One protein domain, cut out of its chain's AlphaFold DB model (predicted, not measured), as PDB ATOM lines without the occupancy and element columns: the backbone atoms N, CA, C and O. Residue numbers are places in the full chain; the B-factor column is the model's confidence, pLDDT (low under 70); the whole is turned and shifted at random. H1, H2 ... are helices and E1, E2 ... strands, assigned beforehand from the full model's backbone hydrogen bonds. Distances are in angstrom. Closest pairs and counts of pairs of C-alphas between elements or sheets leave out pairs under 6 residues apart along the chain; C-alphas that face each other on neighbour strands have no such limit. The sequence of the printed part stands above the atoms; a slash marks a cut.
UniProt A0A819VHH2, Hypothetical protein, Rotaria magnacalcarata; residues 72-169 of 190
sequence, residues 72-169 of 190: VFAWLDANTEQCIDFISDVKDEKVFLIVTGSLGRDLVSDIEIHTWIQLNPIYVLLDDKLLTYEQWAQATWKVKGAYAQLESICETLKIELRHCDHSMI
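AT A GLANCE: This is residues 72 to 169 of the 190 residues of the protein "Hypothetical protein" of Rotaria magnacalcarata (UniProt A0A819VHH2). A twisted sheet of four parallel strands has H1, H2 and short H3 over one face and long H4 over the other, making three layers. Residues 158 to 169, mostly H4, stick out as an arm. The 98 printed residues hold four named strands and four named helices, in chain order E1 H1 E2 H2 E3 H3 E4 H4; the sheet's order is E1 E2 E3 E4 and the class mixed. The whole is compact, radius of gyration of the C-alphas 13.3 A, spanning 41 by 27 by 21 A.

IN THESE COORDINATES: Find C-alpha 72 at (0.117, 22.808, -8.419), where E1, residues 72 to 76, begins. Next come H1, residues 80 to 89; E2, residues 94 to 100, 19.7 A from first to last C-alpha; H2, residues 101 to 109; E3, residues 122 to 125; H3, residues 135 to 139; and E4, residues 143 to 147. H4, residues 150 to 168, runs 26.7 A to C-alpha 168 at (-16.079, 16.781, -12.161).

HOW THE PARTS SIT: Look across the sheet for backbone pairs within hydrogen-bond range: N 74 and O 96, 3.0 A; N 123 and O 97, 2.9 A; N 144 and O 122, 2.8 A. Three strand-helix-strand units, parallel neighbour strands joined through a helix, have right-handed crossovers: E1 H1 E2, E2 H2 E3, E3 H3 E4. H1 and H2 only just touch, with 3 pairs of C-alphas within 8 A, the closest Thr 80 and Leu 107, 5.7 A. On the opposite face H4 runs along E3, at 1 degree on the local plane; their closest C-alphas, Leu 125 and Leu 150, are 6.8 A apart. In H1, H3 and H4 every O i to N i+4 pair is within hydrogen-bond range; in H2, 4 of 5.

THE WHOLE: The farthest C-alphas, Lys 129 and Ile 169, are 41.2 A apart. The printed part has no cut; the long link is H2 to E3. Model pLDDT is under 70 at residues 111 to 115, 128 to 133 and 163 to 169.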
ATOM      1  N   VAL A  72      -1.340  22.738  -8.541       72.44
ATOM      2  CA  VAL A  72       0.117  22.808  -8.419       72.44
ATOM      3  C   VAL A  72       0.537  21.982  -7.217       72.44
ATOM      4  O   VAL A  72       0.023  22.177  -6.115       72.44
ATOM      5  N   PHE A  73       1.484  21.070  -7.418       73.62
ATOM      6  CA  PHE A  73       2.141  20.355  -6.328       73.62
ATOM      7  C   PHE A  73       3.480  21.014  -6.049       73.62
ATOM      8  O   PHE A  73       4.315  21.117  -6.947       73.62
ATOM      9  N   ALA A  74       3.688  21.431  -4.806       74.00
ATOM     10  CA  ALA A  74       4.952  21.992  -4.367       74.00
ATOM     11  C   ALA A  74       5.524  21.156  -3.227       74.00
ATOM     12  O   ALA A  74       4.849  20.894  -2.229       74.00
ATOM     13  N   TRP A  75       6.780  20.750  -3.398       76.56
ATOM     14  CA  TRP A  75       7.617  20.264  -2.313       76.56
ATOM     15  C   TRP A  75       8.527  21.404  -1.899       76.56
ATOM     16  O   TRP A  75       9.346  21.851  -2.704       76.56
ATOM     17  N   LEU A  76       8.406  21.852  -0.656       73.75
ATOM     18  CA  LEU A  76       9.242  22.923  -0.138       73.75
ATOM     19  C   LEU A  76      10.045  22.409   1.053       73.75
ATOM     20  O   LEU A  76       9.487  21.917   2.029       73.75
ATOM     21  N   ASP A  77      11.366  22.519   0.925       70.12
ATOM     22  CA  ASP A  77      12.364  22.229   1.969       70.12
ATOM     23  C   ASP A  77      13.242  23.472   2.240       70.12
ATOM     24  O   ASP A  77      14.340  23.396   2.786       70.12
ATOM     25  N   ALA A  78      12.778  24.636   1.772       70.38
ATOM     26  CA  ALA A  78      13.448  25.926   1.899       70.38
ATOM     27  C   ALA A  78      12.933  26.695   3.129       70.38
ATOM     28  O   ALA A  78      12.200  26.155   3.947       70.38
ATOM     29  N   ASN A  79      13.316  27.963   3.291       77.12
ATOM     30  CA  ASN A  79      12.810  28.781   4.395       77.12
ATOM     31  C   ASN A  79      11.325  29.167   4.206       77.12
ATOM     32  O   ASN A  79      10.783  29.114   3.100       77.12
ATOM     33  N   THR A  80      10.668  29.569   5.295       79.88
ATOM     34  CA  THR A  80       9.236  29.908   5.317       79.88
ATOM     35  C   THR A  80       8.877  31.035   4.343       79.88
ATOM     36  O   THR A  80       7.877  30.938   3.638       79.88
ATOM     37  N   GLU A  81       9.723  32.063   4.235       81.00
ATOM     38  CA  GLU A  81       9.502  33.224   3.358       81.00
ATOM     39  C   GLU A  81       9.404  32.824   1.878       81.00
ATOM     40  O   GLU A  81       8.445  33.184   1.203       81.00
ATOM     41  N   GLN A  82      10.323  31.986   1.386       79.75
ATOM     42  CA  GLN A  82      10.270  31.493   0.003       79.75
ATOM     43  C   GLN A  82       9.023  30.649  -0.265       79.75
ATOM     44  O   GLN A  82       8.519  30.615  -1.388       79.75
ATOM     45  N   CYS A  83       8.515  29.962   0.761       78.44
ATOM     46  CA  CYS A  83       7.275  29.214   0.634       78.44
ATOM     47  C   CYS A  83       6.077  30.142   0.468       78.44
ATOM     48  O   CYS A  83       5.226  29.903  -0.389       78.44
ATOM     49  N   ILE A  84       6.032  31.206   1.267       81.88
ATOM     50  CA  ILE A  84       4.994  32.234   1.212       81.88
ATOM     51  C   ILE A  84       5.013  32.930  -0.153       81.88
ATOM     52  O   ILE A  84       3.961  33.047  -0.785       81.88
ATOM     53  N   ASP A  85       6.192  33.310  -0.644       83.19
ATOM     54  CA  ASP A  85       6.356  33.941  -1.957       83.19
ATOM     55  C   ASP A  85       5.869  33.022  -3.083       83.19
ATOM     56  O   ASP A  85       5.041  33.426  -3.899       83.19
ATOM     57  N   PHE A  86       6.287  31.749  -3.082       82.94
ATOM     58  CA  PHE A  86       5.848  30.774  -4.083       82.94
ATOM     59  C   PHE A  86       4.326  30.631  -4.112       82.94
ATOM     60  O   PHE A  86       3.709  30.657  -5.176       82.94
ATOM     61  N   ILE A  87       3.709  30.463  -2.942       81.38
ATOM     62  CA  ILE A  87       2.262  30.285  -2.871       81.38
ATOM     63  C   ILE A  87       1.562  31.560  -3.346       81.38
ATOM     64  O   ILE A  87       0.557  31.441  -4.038       81.38
ATOM     65  N   SER A  88       2.090  32.743  -3.024       81.75
ATOM     66  CA  SER A  88       1.539  34.041  -3.435       81.75
ATOM     67  C   SER A  88       1.637  34.288  -4.944       81.75
ATOM     68  O   SER A  88       0.752  34.924  -5.525       81.75
ATOM     69  N   ASP A  89       2.677  33.762  -5.591       83.06
ATOM     70  CA  ASP A  89       2.892  33.878  -7.034       83.06
ATOM     71  C   ASP A  89       1.948  32.990  -7.858       83.06
ATOM     72  O   ASP A  89       1.614  33.326  -9.000       83.06
ATOM     73  N   VAL A  90       1.467  31.883  -7.286       78.75
ATOM     74  CA  VAL A  90       0.476  31.017  -7.937       78.75
ATOM     75  C   VAL A  90      -0.894  31.699  -7.911       78.75
ATOM     76  O   VAL A  90      -1.552  31.781  -6.875       78.75
ATOM     77  N   LYS A  91      -1.350  32.179  -9.073       77.06
ATOM     78  CA  LYS A  91      -2.660  32.829  -9.242       77.06
ATOM     79  C   LYS A  91      -3.652  31.878  -9.893       77.06
ATOM     80  O   LYS A  91      -3.296  31.161 -10.818       77.06
ATOM     81  N   ASP A  92      -4.893  31.899  -9.413       71.56
ATOM     82  CA  ASP A  92      -6.040  31.164  -9.975       71.56
ATOM     83  C   ASP A  92      -5.935  29.621  -9.971       71.56
ATOM     84  O   ASP A  92      -6.844  28.937 -10.446       71.56
ATOM     85  N   GLU A  93      -4.890  29.053  -9.365       76.56
ATOM     86  CA  GLU A  93      -4.693  27.605  -9.225       76.56
ATOM     87  C   GLU A  93      -4.729  27.170  -7.758       76.56
ATOM     88  O   GLU A  93      -4.524  27.959  -6.833       76.56
ATOM     89  N   LYS A  94      -5.020  25.889  -7.523       75.75
ATOM     90  CA  LYS A  94      -4.980  25.312  -6.178       75.75
ATOM     91  C   LYS A  94      -3.610  24.727  -5.889       75.75
ATOM     92  O   LYS A  94      -3.125  23.898  -6.652       75.75
ATOM     93  N   VAL A  95      -3.028  25.081  -4.750       78.75
ATOM     94  CA  VAL A  95      -1.715  24.571  -4.338       78.75
ATOM     95  C   VAL A  95      -1.890  23.445  -3.328       78.75
ATOM     96  O   VAL A  95      -2.456  23.657  -2.254       78.75
ATOM     97  N   PHE A  96      -1.392  22.257  -3.668       80.56
ATOM     98  CA  PHE A  96      -1.137  21.179  -2.720       80.56
ATOM     99  C   PHE A  96       0.299  21.285  -2.239       80.56
ATOM    100  O   PHE A  96       1.245  21.143  -3.019       80.56
ATOM    101  N   LEU A  97       0.442  21.533  -0.945       83.56
ATOM    102  CA  LEU A  97       1.737  21.771  -0.351       83.56
ATOM    103  C   LEU A  97       2.189  20.567   0.474       83.56
ATOM    104  O   LEU A  97       1.450  20.096   1.342       83.56
ATOM    105  N   ILE A  98       3.415  20.115   0.209       85.06
ATOM    106  CA  ILE A  98       4.125  19.106   0.989       85.06
ATOM    107  C   ILE A  98       5.316  19.788   1.665       85.06
ATOM    108  O   ILE A  98       6.171  20.357   0.985       85.06
ATOM    109  N   VAL A  99       5.360  19.734   2.996       83.19
ATOM    110  CA  VAL A  99       6.410  20.356   3.825       83.19
ATOM    111  C   VAL A  99       7.052  19.347   4.756       83.19
ATOM    112  O   VAL A  99       6.401  18.403   5.198       83.19
ATOM    113  N   THR A 100       8.317  19.569   5.091       82.38
ATOM    114  CA  THR A 100       9.108  18.704   5.970       82.38
ATOM    115  C   THR A 100       9.141  19.239   7.409       82.38
ATOM    116  O   THR A 100       9.408  20.414   7.661       82.38
ATOM    117  N   GLY A 101       8.879  18.372   8.389       77.88
ATOM    118  CA  GLY A 101       9.202  18.565   9.810       77.88
ATOM    119  C   GLY A 101       8.920  19.959  10.398       77.88
ATOM    120  O   GLY A 101       7.778  20.410  10.474       77.88
ATOM    121  N   SER A 102       9.971  20.623  10.901       78.12
ATOM    122  CA  SER A 102       9.863  21.930  11.572       78.12
ATOM    123  C   SER A 102       9.461  23.065  10.637       78.12
ATOM    124  O   SER A 102       8.768  23.967  11.092       78.12
ATOM    125  N   LEU A 103       9.803  22.993   9.348       80.75
ATOM    126  CA  LEU A 103       9.364  23.990   8.373       80.75
ATOM    127  C   LEU A 103       7.838  24.030   8.294       80.75
ATOM    128  O   LEU A 103       7.246  25.102   8.290       80.75
ATOM    129  N   GLY A 104       7.191  22.861   8.313       78.81
ATOM    130  CA  GLY A 104       5.734  22.788   8.362       78.81
ATOM    131  C   GLY A 104       5.150  23.460   9.603       78.81
ATOM    132  O   GLY A 104       4.109  24.103   9.508       78.81
ATOM    133  N   ARG A 105       5.832  23.359  10.750       79.69
ATOM    134  CA  ARG A 105       5.403  23.995  12.002       79.69
ATOM    135  C   ARG A 105       5.484  25.503  11.906       79.69
ATOM    136  O   ARG A 105       4.530  26.175  12.287       79.69
ATOM    137  N   ASP A 106       6.611  26.004  11.424       82.12
ATOM    138  CA  ASP A 106       6.866  27.434  11.310       82.12
ATOM    139  C   ASP A 106       5.885  28.048  10.308       82.12
ATOM    140  O   ASP A 106       5.205  29.019  10.624       82.12
ATOM    141  N   LEU A 107       5.695  27.377   9.169       78.75
ATOM    142  CA  LEU A 107       4.734  27.750   8.141       78.75
ATOM    143  C   LEU A 107       3.291  27.742   8.678       78.75
ATOM    144  O   LEU A 107       2.569  28.716   8.545       78.75
ATOM    145  N   VAL A 108       2.849  26.674   9.342       76.56
ATOM    146  CA  VAL A 108       1.487  26.603   9.903       76.56
ATOM    147  C   VAL A 108       1.261  27.596  11.042       76.56
ATOM    148  O   VAL A 108       0.126  28.009  11.268       76.56
ATOM    149  N   SER A 109       2.319  27.965  11.762       78.12
ATOM    150  CA  SER A 109       2.249  28.983  12.810       78.12
ATOM    151  C   SER A 109       2.127  30.397  12.236       78.12
ATOM    152  O   SER A 109       1.664  31.290  12.948       78.12
ATOM    153  N   ASP A 110       2.484  30.602  10.964       76.25
ATOM    154  CA  ASP A 110       2.272  31.867  10.273       76.25
ATOM    155  C   ASP A 110       0.789  32.091   9.961       76.25
ATOM    156  O   ASP A 110       0.116  31.351   9.235       76.25
ATOM    157  N   ILE A 111       0.268  33.180  10.521       57.00
ATOM    158  CA  ILE A 111      -1.166  33.479  10.571       57.00
ATOM    159  C   ILE A 111      -1.773  33.743   9.181       57.00
ATOM    160  O   ILE A 111      -2.982  33.604   8.979       57.00
ATOM    161  N   GLU A 112      -0.937  34.103   8.207       67.56
ATOM    162  CA  GLU A 112      -1.350  34.485   6.855       67.56
ATOM    163  C   GLU A 112      -1.850  33.288   6.033       67.56
ATOM    164  O   GLU A 112      -2.786  33.410   5.237       67.56
ATOM    165  N   ILE A 113      -1.340  32.089   6.312       66.25
ATOM    166  CA  ILE A 113      -1.592  30.883   5.509       66.25
ATOM    167  C   ILE A 113      -3.009  30.347   5.701       66.25
ATOM    168  O   ILE A 113      -3.605  29.742   4.800       66.25
ATOM    169  N   HIS A 114      -3.610  30.619   6.860       66.81
ATOM    170  CA  HIS A 114      -5.003  30.271   7.123       66.81
ATOM    171  C   HIS A 114      -5.988  31.065   6.256       66.81
ATOM    172  O   HIS A 114      -7.092  30.581   6.000       66.81
ATOM    173  N   THR A 115      -5.583  32.234   5.756       68.81
ATOM    174  CA  THR A 115      -6.441  33.137   4.973       68.81
ATOM    175  C   THR A 115      -6.434  32.795   3.479       68.81
ATOM    176  O   THR A 115      -7.327  33.197   2.730       68.81
ATOM    177  N   TRP A 116      -5.467  32.000   3.019       76.19
ATOM    178  CA  TRP A 116      -5.297  31.705   1.601       76.19
ATOM    179  C   TRP A 116      -6.269  30.641   1.102       76.19
ATOM    180  O   TRP A 116      -6.164  29.450   1.411       76.19
ATOM    181  N   ILE A 117      -7.220  31.086   0.280       75.38
ATOM    182  CA  ILE A 117      -8.252  30.240  -0.334       75.38
ATOM    183  C   ILE A 117      -7.641  29.301  -1.385       75.38
ATOM    184  O   ILE A 117      -8.133  28.187  -1.566       75.38
ATOM    185  N   GLN A 118      -6.567  29.719  -2.061       75.12
ATOM    186  CA  GLN A 118      -5.865  28.917  -3.074       75.12
ATOM    187  C   GLN A 118      -5.074  27.745  -2.489       75.12
ATOM    188  O   GLN A 118      -4.854  26.741  -3.163       75.12
ATOM    189  N   LEU A 119      -4.718  27.829  -1.208       77.12
ATOM    190  CA  LEU A 119      -3.995  26.774  -0.526       77.12
ATOM    191  C   LEU A 119      -4.962  25.665  -0.099       77.12
ATOM    192  O   LEU A 119      -5.805  25.847   0.793       77.12
ATOM    193  N   ASN A 120      -4.835  24.522  -0.766       78.88
ATOM    194  CA  ASN A 120      -5.475  23.282  -0.359       78.88
ATOM    195  C   ASN A 120      -4.790  22.723   0.899       78.88
ATOM    196  O   ASN A 120      -3.776  23.263   1.344       78.88
ATOM    197  N   PRO A 121      -5.370  21.685   1.526       79.56
ATOM    198  CA  PRO A 121      -4.822  21.143   2.755       79.56
ATOM    199  C   PRO A 121      -3.334  20.781   2.629       79.56
ATOM    200  O   PRO A 121      -2.909  20.232   1.611       79.56
ATOM    201  N   ILE A 122      -2.560  21.098   3.664       84.00
ATOM    202  CA  ILE A 122      -1.113  20.878   3.742       84.00
ATOM    203  C   ILE A 122      -0.848  19.436   4.176       84.00
ATOM    204  O   ILE A 122      -1.507  18.924   5.085       84.00
ATOM    205  N   TYR A 123       0.139  18.803   3.554       84.75
ATOM    206  CA  TYR A 123       0.641  17.485   3.920       84.75
ATOM    207  C   TYR A 123       2.010  17.657   4.562       84.75
ATOM    208  O   TYR A 123       2.916  18.229   3.958       84.75
ATOM    209  N   VAL A 124       2.161  17.177   5.791       84.62
ATOM    210  CA  VAL A 124       3.429  17.286   6.510       84.62
ATOM    211  C   VAL A 124       4.134  15.940   6.463       84.62
ATOM    212  O   VAL A 124       3.566  14.921   6.852       84.62
ATOM    213  N   LEU A 125       5.364  15.931   5.963       83.38
ATOM    214  CA  LEU A 125       6.260  14.788   6.008       83.38
ATOM    215  C   LEU A 125       7.179  14.931   7.219       83.38
ATOM    216  O   LEU A 125       7.880  15.932   7.363       83.38
ATOM    217  N   LEU A 126       7.198  13.927   8.085       81.44
ATOM    218  CA  LEU A 126       8.028  13.903   9.279       81.44
ATOM    219  C   LEU A 126       8.862  12.652   9.332       81.44
ATOM    220  O   LEU A 126       8.436  11.580   8.917       81.44
ATOM    221  N   ASP A 127      10.007  12.788   9.980       77.50
ATOM    222  CA  ASP A 127      10.754  11.631  10.428       77.50
ATOM    223  C   ASP A 127       9.946  10.838  11.462       77.50
ATOM    224  O   ASP A 127       9.314  11.412  12.356       77.50
ATOM    225  N   ASP A 128      10.069   9.508  11.418       69.31
ATOM    226  CA  ASP A 128       9.430   8.553  12.341       69.31
ATOM    227  C   ASP A 128       9.566   8.935  13.824       69.31
ATOM    228  O   ASP A 128       8.693   8.669  14.649       69.31
ATOM    229  N   LYS A 129      10.676   9.591  14.174       68.44
ATOM    230  CA  LYS A 129      11.001  10.016  15.543       68.44
ATOM    231  C   LYS A 129      10.213  11.245  16.003       68.44
ATOM    232  O   LYS A 129      10.130  11.490  17.205       68.44
ATOM    233  N   LEU A 130       9.683  12.030  15.069       68.50
ATOM    234  CA  LEU A 130       8.999  13.296  15.323       68.50
ATOM    235  C   LEU A 130       7.473  13.165  15.287       68.50
ATOM    236  O   LEU A 130       6.803  13.996  15.899       68.50
ATOM    237  N   LEU A 131       6.927  12.096  14.690       67.19
ATOM    238  CA  LEU A 131       5.480  11.826  14.651       67.19
ATOM    239  C   LEU A 131       4.816  11.824  16.034       67.19
ATOM    240  O   LEU A 131       3.679  12.261  16.182       67.19
ATOM    241  N   THR A 132       5.513  11.358  17.071       63.38
ATOM    242  CA  THR A 132       4.963  11.302  18.437       63.38
ATOM    243  C   THR A 132       4.812  12.687  19.081       63.38
ATOM    244  O   THR A 132       4.060  12.843  20.039       63.38
ATOM    245  N   TYR A 133       5.508  13.701  18.560       60.12
ATOM    246  CA  TYR A 133       5.583  15.043  19.146       60.12
ATOM    247  C   TYR A 133       4.746  16.080  18.397       60.12
ATOM    248  O   TYR A 133       4.797  17.273  18.702       60.12
ATOM    249  N   GLU A 134       3.967  15.649  17.411       71.44
ATOM    250  CA  GLU A 134       3.411  16.556  16.421       71.44
ATOM    251  C   GLU A 134       1.939  16.912  16.656       71.44
ATOM    252  O   GLU A 134       1.081  16.864  15.778       71.44
ATOM    253  N   GLN A 135       1.641  17.334  17.883       74.81
ATOM    254  CA  GLN A 135       0.305  17.807  18.259       74.81
ATOM    255  C   GLN A 135      -0.118  19.061  17.475       74.81
ATOM    256  O   GLN A 135      -1.308  19.295  17.277       74.81
ATOM    257  N   TRP A 136       0.846  19.856  16.998       76.50
ATOM    258  CA  TRP A 136       0.581  21.085  16.247       76.50
ATOM    259  C   TRP A 136      -0.030  20.814  14.863       76.50
ATOM    260  O   TRP A 136      -0.910  21.560  14.440       76.50
ATOM    261  N   ALA A 137       0.355  19.720  14.194       74.75
ATOM    262  CA  ALA A 137      -0.191  19.350  12.888       74.75
ATOM    263  C   ALA A 137      -1.677  18.972  12.975       74.75
ATOM    264  O   ALA A 137      -2.439  19.222  12.049       74.75
ATOM    265  N   GLN A 138      -2.118  18.431  14.113       73.75
ATOM    266  CA  GLN A 138      -3.531  18.123  14.363       73.75
ATOM    267  C   GLN A 138      -4.336  19.329  14.865       73.75
ATOM    268  O   GLN A 138      -5.566  19.302  14.843       73.75
ATOM    269  N   ALA A 139      -3.664  20.383  15.334       72.31
ATOM    270  CA  ALA A 139      -4.313  21.553  15.917       72.31
ATOM    271  C   ALA A 139      -4.890  22.513  14.863       72.31
ATOM    272  O   ALA A 139      -5.727  23.352  15.198       72.31
ATOM    273  N   THR A 140      -4.476  22.399  13.596       75.06
ATOM    274  CA  THR A 140      -4.975  23.250  12.513       75.06
ATOM    275  C   THR A 140      -5.826  22.468  11.519       75.06
ATOM    276  O   THR A 140      -5.466  21.388  11.064       75.06
ATOM    277  N   TRP A 141      -6.954  23.048  11.112       76.00
ATOM    278  CA  TRP A 141      -7.830  22.458  10.094       76.00
ATOM    279  C   TRP A 141      -7.211  22.481   8.685       76.00
ATOM    280  O   TRP A 141      -7.706  21.816   7.776       76.00
ATOM    281  N   LYS A 142      -6.151  23.278   8.489       83.00
ATOM    282  CA  LYS A 142      -5.470  23.449   7.201       83.00
ATOM    283  C   LYS A 142      -4.487  22.313   6.903       83.00
ATOM    284  O   LYS A 142      -4.170  22.092   5.742       83.00
ATOM    285  N   VAL A 143      -4.026  21.583   7.914       84.25
ATOM    286  CA  VAL A 143      -3.169  20.407   7.744       84.25
ATOM    287  C   VAL A 143      -4.068  19.189   7.591       84.25
ATOM    288  O   VAL A 143      -4.905  18.901   8.442       84.25
ATOM    289  N   LYS A 144      -3.919  18.477   6.473       84.50
ATOM    290  CA  LYS A 144      -4.676  17.249   6.202       84.50
ATOM    291  C   LYS A 144      -4.168  16.092   7.047       84.50
ATOM    292  O   LYS A 144      -4.955  15.257   7.484       84.50
ATOM    293  N   GLY A 145      -2.852  16.025   7.220       82.62
ATOM    294  CA  GLY A 145      -2.211  14.934   7.922       82.62
ATOM    295  C   GLY A 145      -0.697  15.068   7.989       82.62
ATOM    296  O   GLY A 145      -0.072  15.801   7.218       82.62
ATOM    297  N   ALA A 146      -0.161  14.302   8.927       84.94
ATOM    298  CA  ALA A 146       1.247  14.092   9.187       84.94
ATOM    299  C   ALA A 146       1.621  12.664   8.780       84.94
ATOM    300  O   ALA A 146       0.913  11.714   9.127       84.94
ATOM    301  N   TYR A 147       2.714  12.510   8.039       85.69
ATOM    302  CA  TYR A 147       3.093  11.250   7.410       85.69
ATOM    303  C   TYR A 147       4.568  10.949   7.652       85.69
ATOM    304  O   TYR A 147       5.407  11.833   7.555       85.69
ATOM    305  N   ALA A 148       4.872   9.680   7.915       85.19
ATOM    306  CA  ALA A 148       6.237   9.167   8.044       85.19
ATOM    307  C   ALA A 148       6.969   9.038   6.703       85.19
ATOM    308  O   ALA A 148       8.194   9.079   6.623       85.19
ATOM    309  N   GLN A 149       6.203   8.793   5.643       83.12
ATOM    310  CA  GLN A 149       6.716   8.382   4.346       83.12
ATOM    311  C   GLN A 149       5.982   9.125   3.238       83.12
ATOM    312  O   GLN A 149       4.766   9.343   3.298       83.12
ATOM    313  N   LEU A 150       6.732   9.486   2.199       84.06
ATOM    314  CA  LEU A 150       6.192  10.166   1.029       84.06
ATOM    315  C   LEU A 150       5.182   9.286   0.284       84.06
ATOM    316  O   LEU A 150       4.210   9.793  -0.275       84.06
ATOM    317  N   GLU A 151       5.371   7.969   0.298       86.81
ATOM    318  CA  GLU A 151       4.465   6.997  -0.305       86.81
ATOM    319  C   GLU A 151       3.039   7.157   0.235       86.81
ATOM    320  O   GLU A 151       2.085   7.195  -0.542       86.81
ATOM    321  N   SER A 152       2.889   7.355   1.546       86.44
ATOM    322  CA  SER A 152       1.583   7.551   2.185       86.44
ATOM    323  C   SER A 152       0.917   8.870   1.772       86.44
ATOM    324  O   SER A 152      -0.305   8.926   1.588       86.44
ATOM    325  N   ILE A 153       1.712   9.926   1.568       85.12
ATOM    326  CA  ILE A 153       1.221  11.195   1.014       85.12
ATOM    327  C   ILE A 153       0.746  10.968  -0.421       85.12
ATOM    328  O   ILE A 153      -0.374  11.339  -0.763       85.12
ATOM    329  N   CYS A 154       1.550  10.295  -1.248       83.94
ATOM    330  CA  CYS A 154       1.213   9.993  -2.637       83.94
ATOM    331  C   CYS A 154      -0.081   9.173  -2.760       83.94
ATOM    332  O   CYS A 154      -0.898   9.435  -3.642       83.94
ATOM    333  N   GLU A 155      -0.288   8.178  -1.897       86.81
ATOM    334  CA  GLU A 155      -1.525   7.393  -1.866       86.81
ATOM    335  C   GLU A 155      -2.733   8.240  -1.475       86.81
ATOM    336  O   GLU A 155      -3.771   8.176  -2.142       86.81
ATOM    337  N   THR A 156      -2.585   9.085  -0.453       85.50
ATOM    338  CA  THR A 156      -3.647  10.006  -0.036       85.50
ATOM    339  C   THR A 156      -3.990  10.981  -1.161       85.50
ATOM    340  O   THR A 156      -5.159  11.143  -1.503       85.50
ATOM    341  N   LEU A 157      -2.979  11.571  -1.803       82.56
ATOM    342  CA  LEU A 157      -3.159  12.470  -2.940       82.56
ATOM    343  C   LEU A 157      -3.859  11.776  -4.108       82.56
ATOM    344  O   LEU A 157      -4.775  12.351  -4.681       82.56
ATOM    345  N   LYS A 158      -3.507  10.527  -4.440       82.19
ATOM    346  CA  LYS A 158      -4.211   9.752  -5.481       82.19
ATOM    347  C   LYS A 158      -5.694   9.570  -5.163       82.19
ATOM    348  O   LYS A 158      -6.522   9.588  -6.072       82.19
ATOM    349  N   ILE A 159      -6.043   9.350  -3.898       81.88
ATOM    350  CA  ILE A 159      -7.442   9.219  -3.475       81.88
ATOM    351  C   ILE A 159      -8.162  10.564  -3.608       81.88
ATOM    352  O   ILE A 159      -9.229  10.615  -4.217       81.88
ATOM    353  N   GLU A 160      -7.564  11.644  -3.107       76.06
ATOM    354  CA  GLU A 160      -8.139  12.994  -3.166       76.06
ATOM    355  C   GLU A 160      -8.304  13.467  -4.619       76.06
ATOM    356  O   GLU A 160      -9.371  13.950  -4.990       76.06
ATOM    357  N   LEU A 161      -7.313  13.223  -5.484       73.06
ATOM    358  CA  LEU A 161      -7.392  13.557  -6.908       73.06
ATOM    359  C   LEU A 161      -8.505  12.787  -7.616       73.06
ATOM    360  O   LEU A 161      -9.239  13.373  -8.406       73.06
ATOM    361  N   ARG A 162      -8.680  11.495  -7.314       70.31
ATOM    362  CA  ARG A 162      -9.800  10.713  -7.866       70.31
ATOM    363  C   ARG A 162     -11.154  11.229  -7.390       70.31
ATOM    364  O   ARG A 162     -12.123  11.152  -8.137       70.31
ATOM    365  N   HIS A 163     -11.235  11.756  -6.171       64.25
ATOM    366  CA  HIS A 163     -12.457  12.378  -5.672       64.25
ATOM    367  C   HIS A 163     -12.736  13.719  -6.373       64.25
ATOM    368  O   HIS A 163     -13.889  14.014  -6.696       64.25
ATOM    369  N   CYS A 164     -11.700  14.512  -6.660       59.25
ATOM    370  CA  CYS A 164     -11.823  15.709  -7.494       59.25
ATOM    371  C   CYS A 164     -12.310  15.350  -8.908       59.25
ATOM    372  O   CYS A 164     -13.268  15.955  -9.390       59.25
ATOM    373  N   ASP A 165     -11.742  14.306  -9.515       55.00
ATOM    374  CA  ASP A 165     -12.099  13.823 -10.856       55.00
ATOM    375  C   ASP A 165     -13.553  13.309 -10.922       55.00
ATOM    376  O   ASP A 165     -14.345  13.734 -11.762       55.00
ATOM    377  N   HIS A 166     -13.986  12.501  -9.949       48.91
ATOM    378  CA  HIS A 166     -15.375  12.027  -9.881       48.91
ATOM    379  C   HIS A 166     -16.399  13.125  -9.552       48.91
ATOM    380  O   HIS A 166     -17.551  13.022  -9.974       48.91
ATOM    381  N   SER A 167     -16.008  14.193  -8.847       47.28
ATOM    382  CA  SER A 167     -16.875  15.366  -8.650       47.28
ATOM    383  C   SER A 167     -17.013  16.229  -9.915       47.28
ATOM    384  O   SER A 167     -18.026  16.906 -10.087       47.28
ATOM    385  N   MET A 168     -16.042  16.149 -10.836       46.12
ATOM    386  CA  MET A 168     -16.079  16.781 -12.161       46.12
ATOM    387  C   MET A 168     -16.757  15.917 -13.235       46.12
ATOM    388  O   MET A 168     -17.180  16.448 -14.265       46.12
ATOM    389  N   ILE A 169     -16.937  14.616 -12.986       43.66
ATOM    390  CA  ILE A 169     -17.631  13.680 -13.879       43.66
ATOM    391  C   ILE A 169     -18.870  13.105 -13.175       43.66
ATOM    392  O   ILE A 169     -19.011  11.903 -12.975       43.66
TER     393      ILE A 169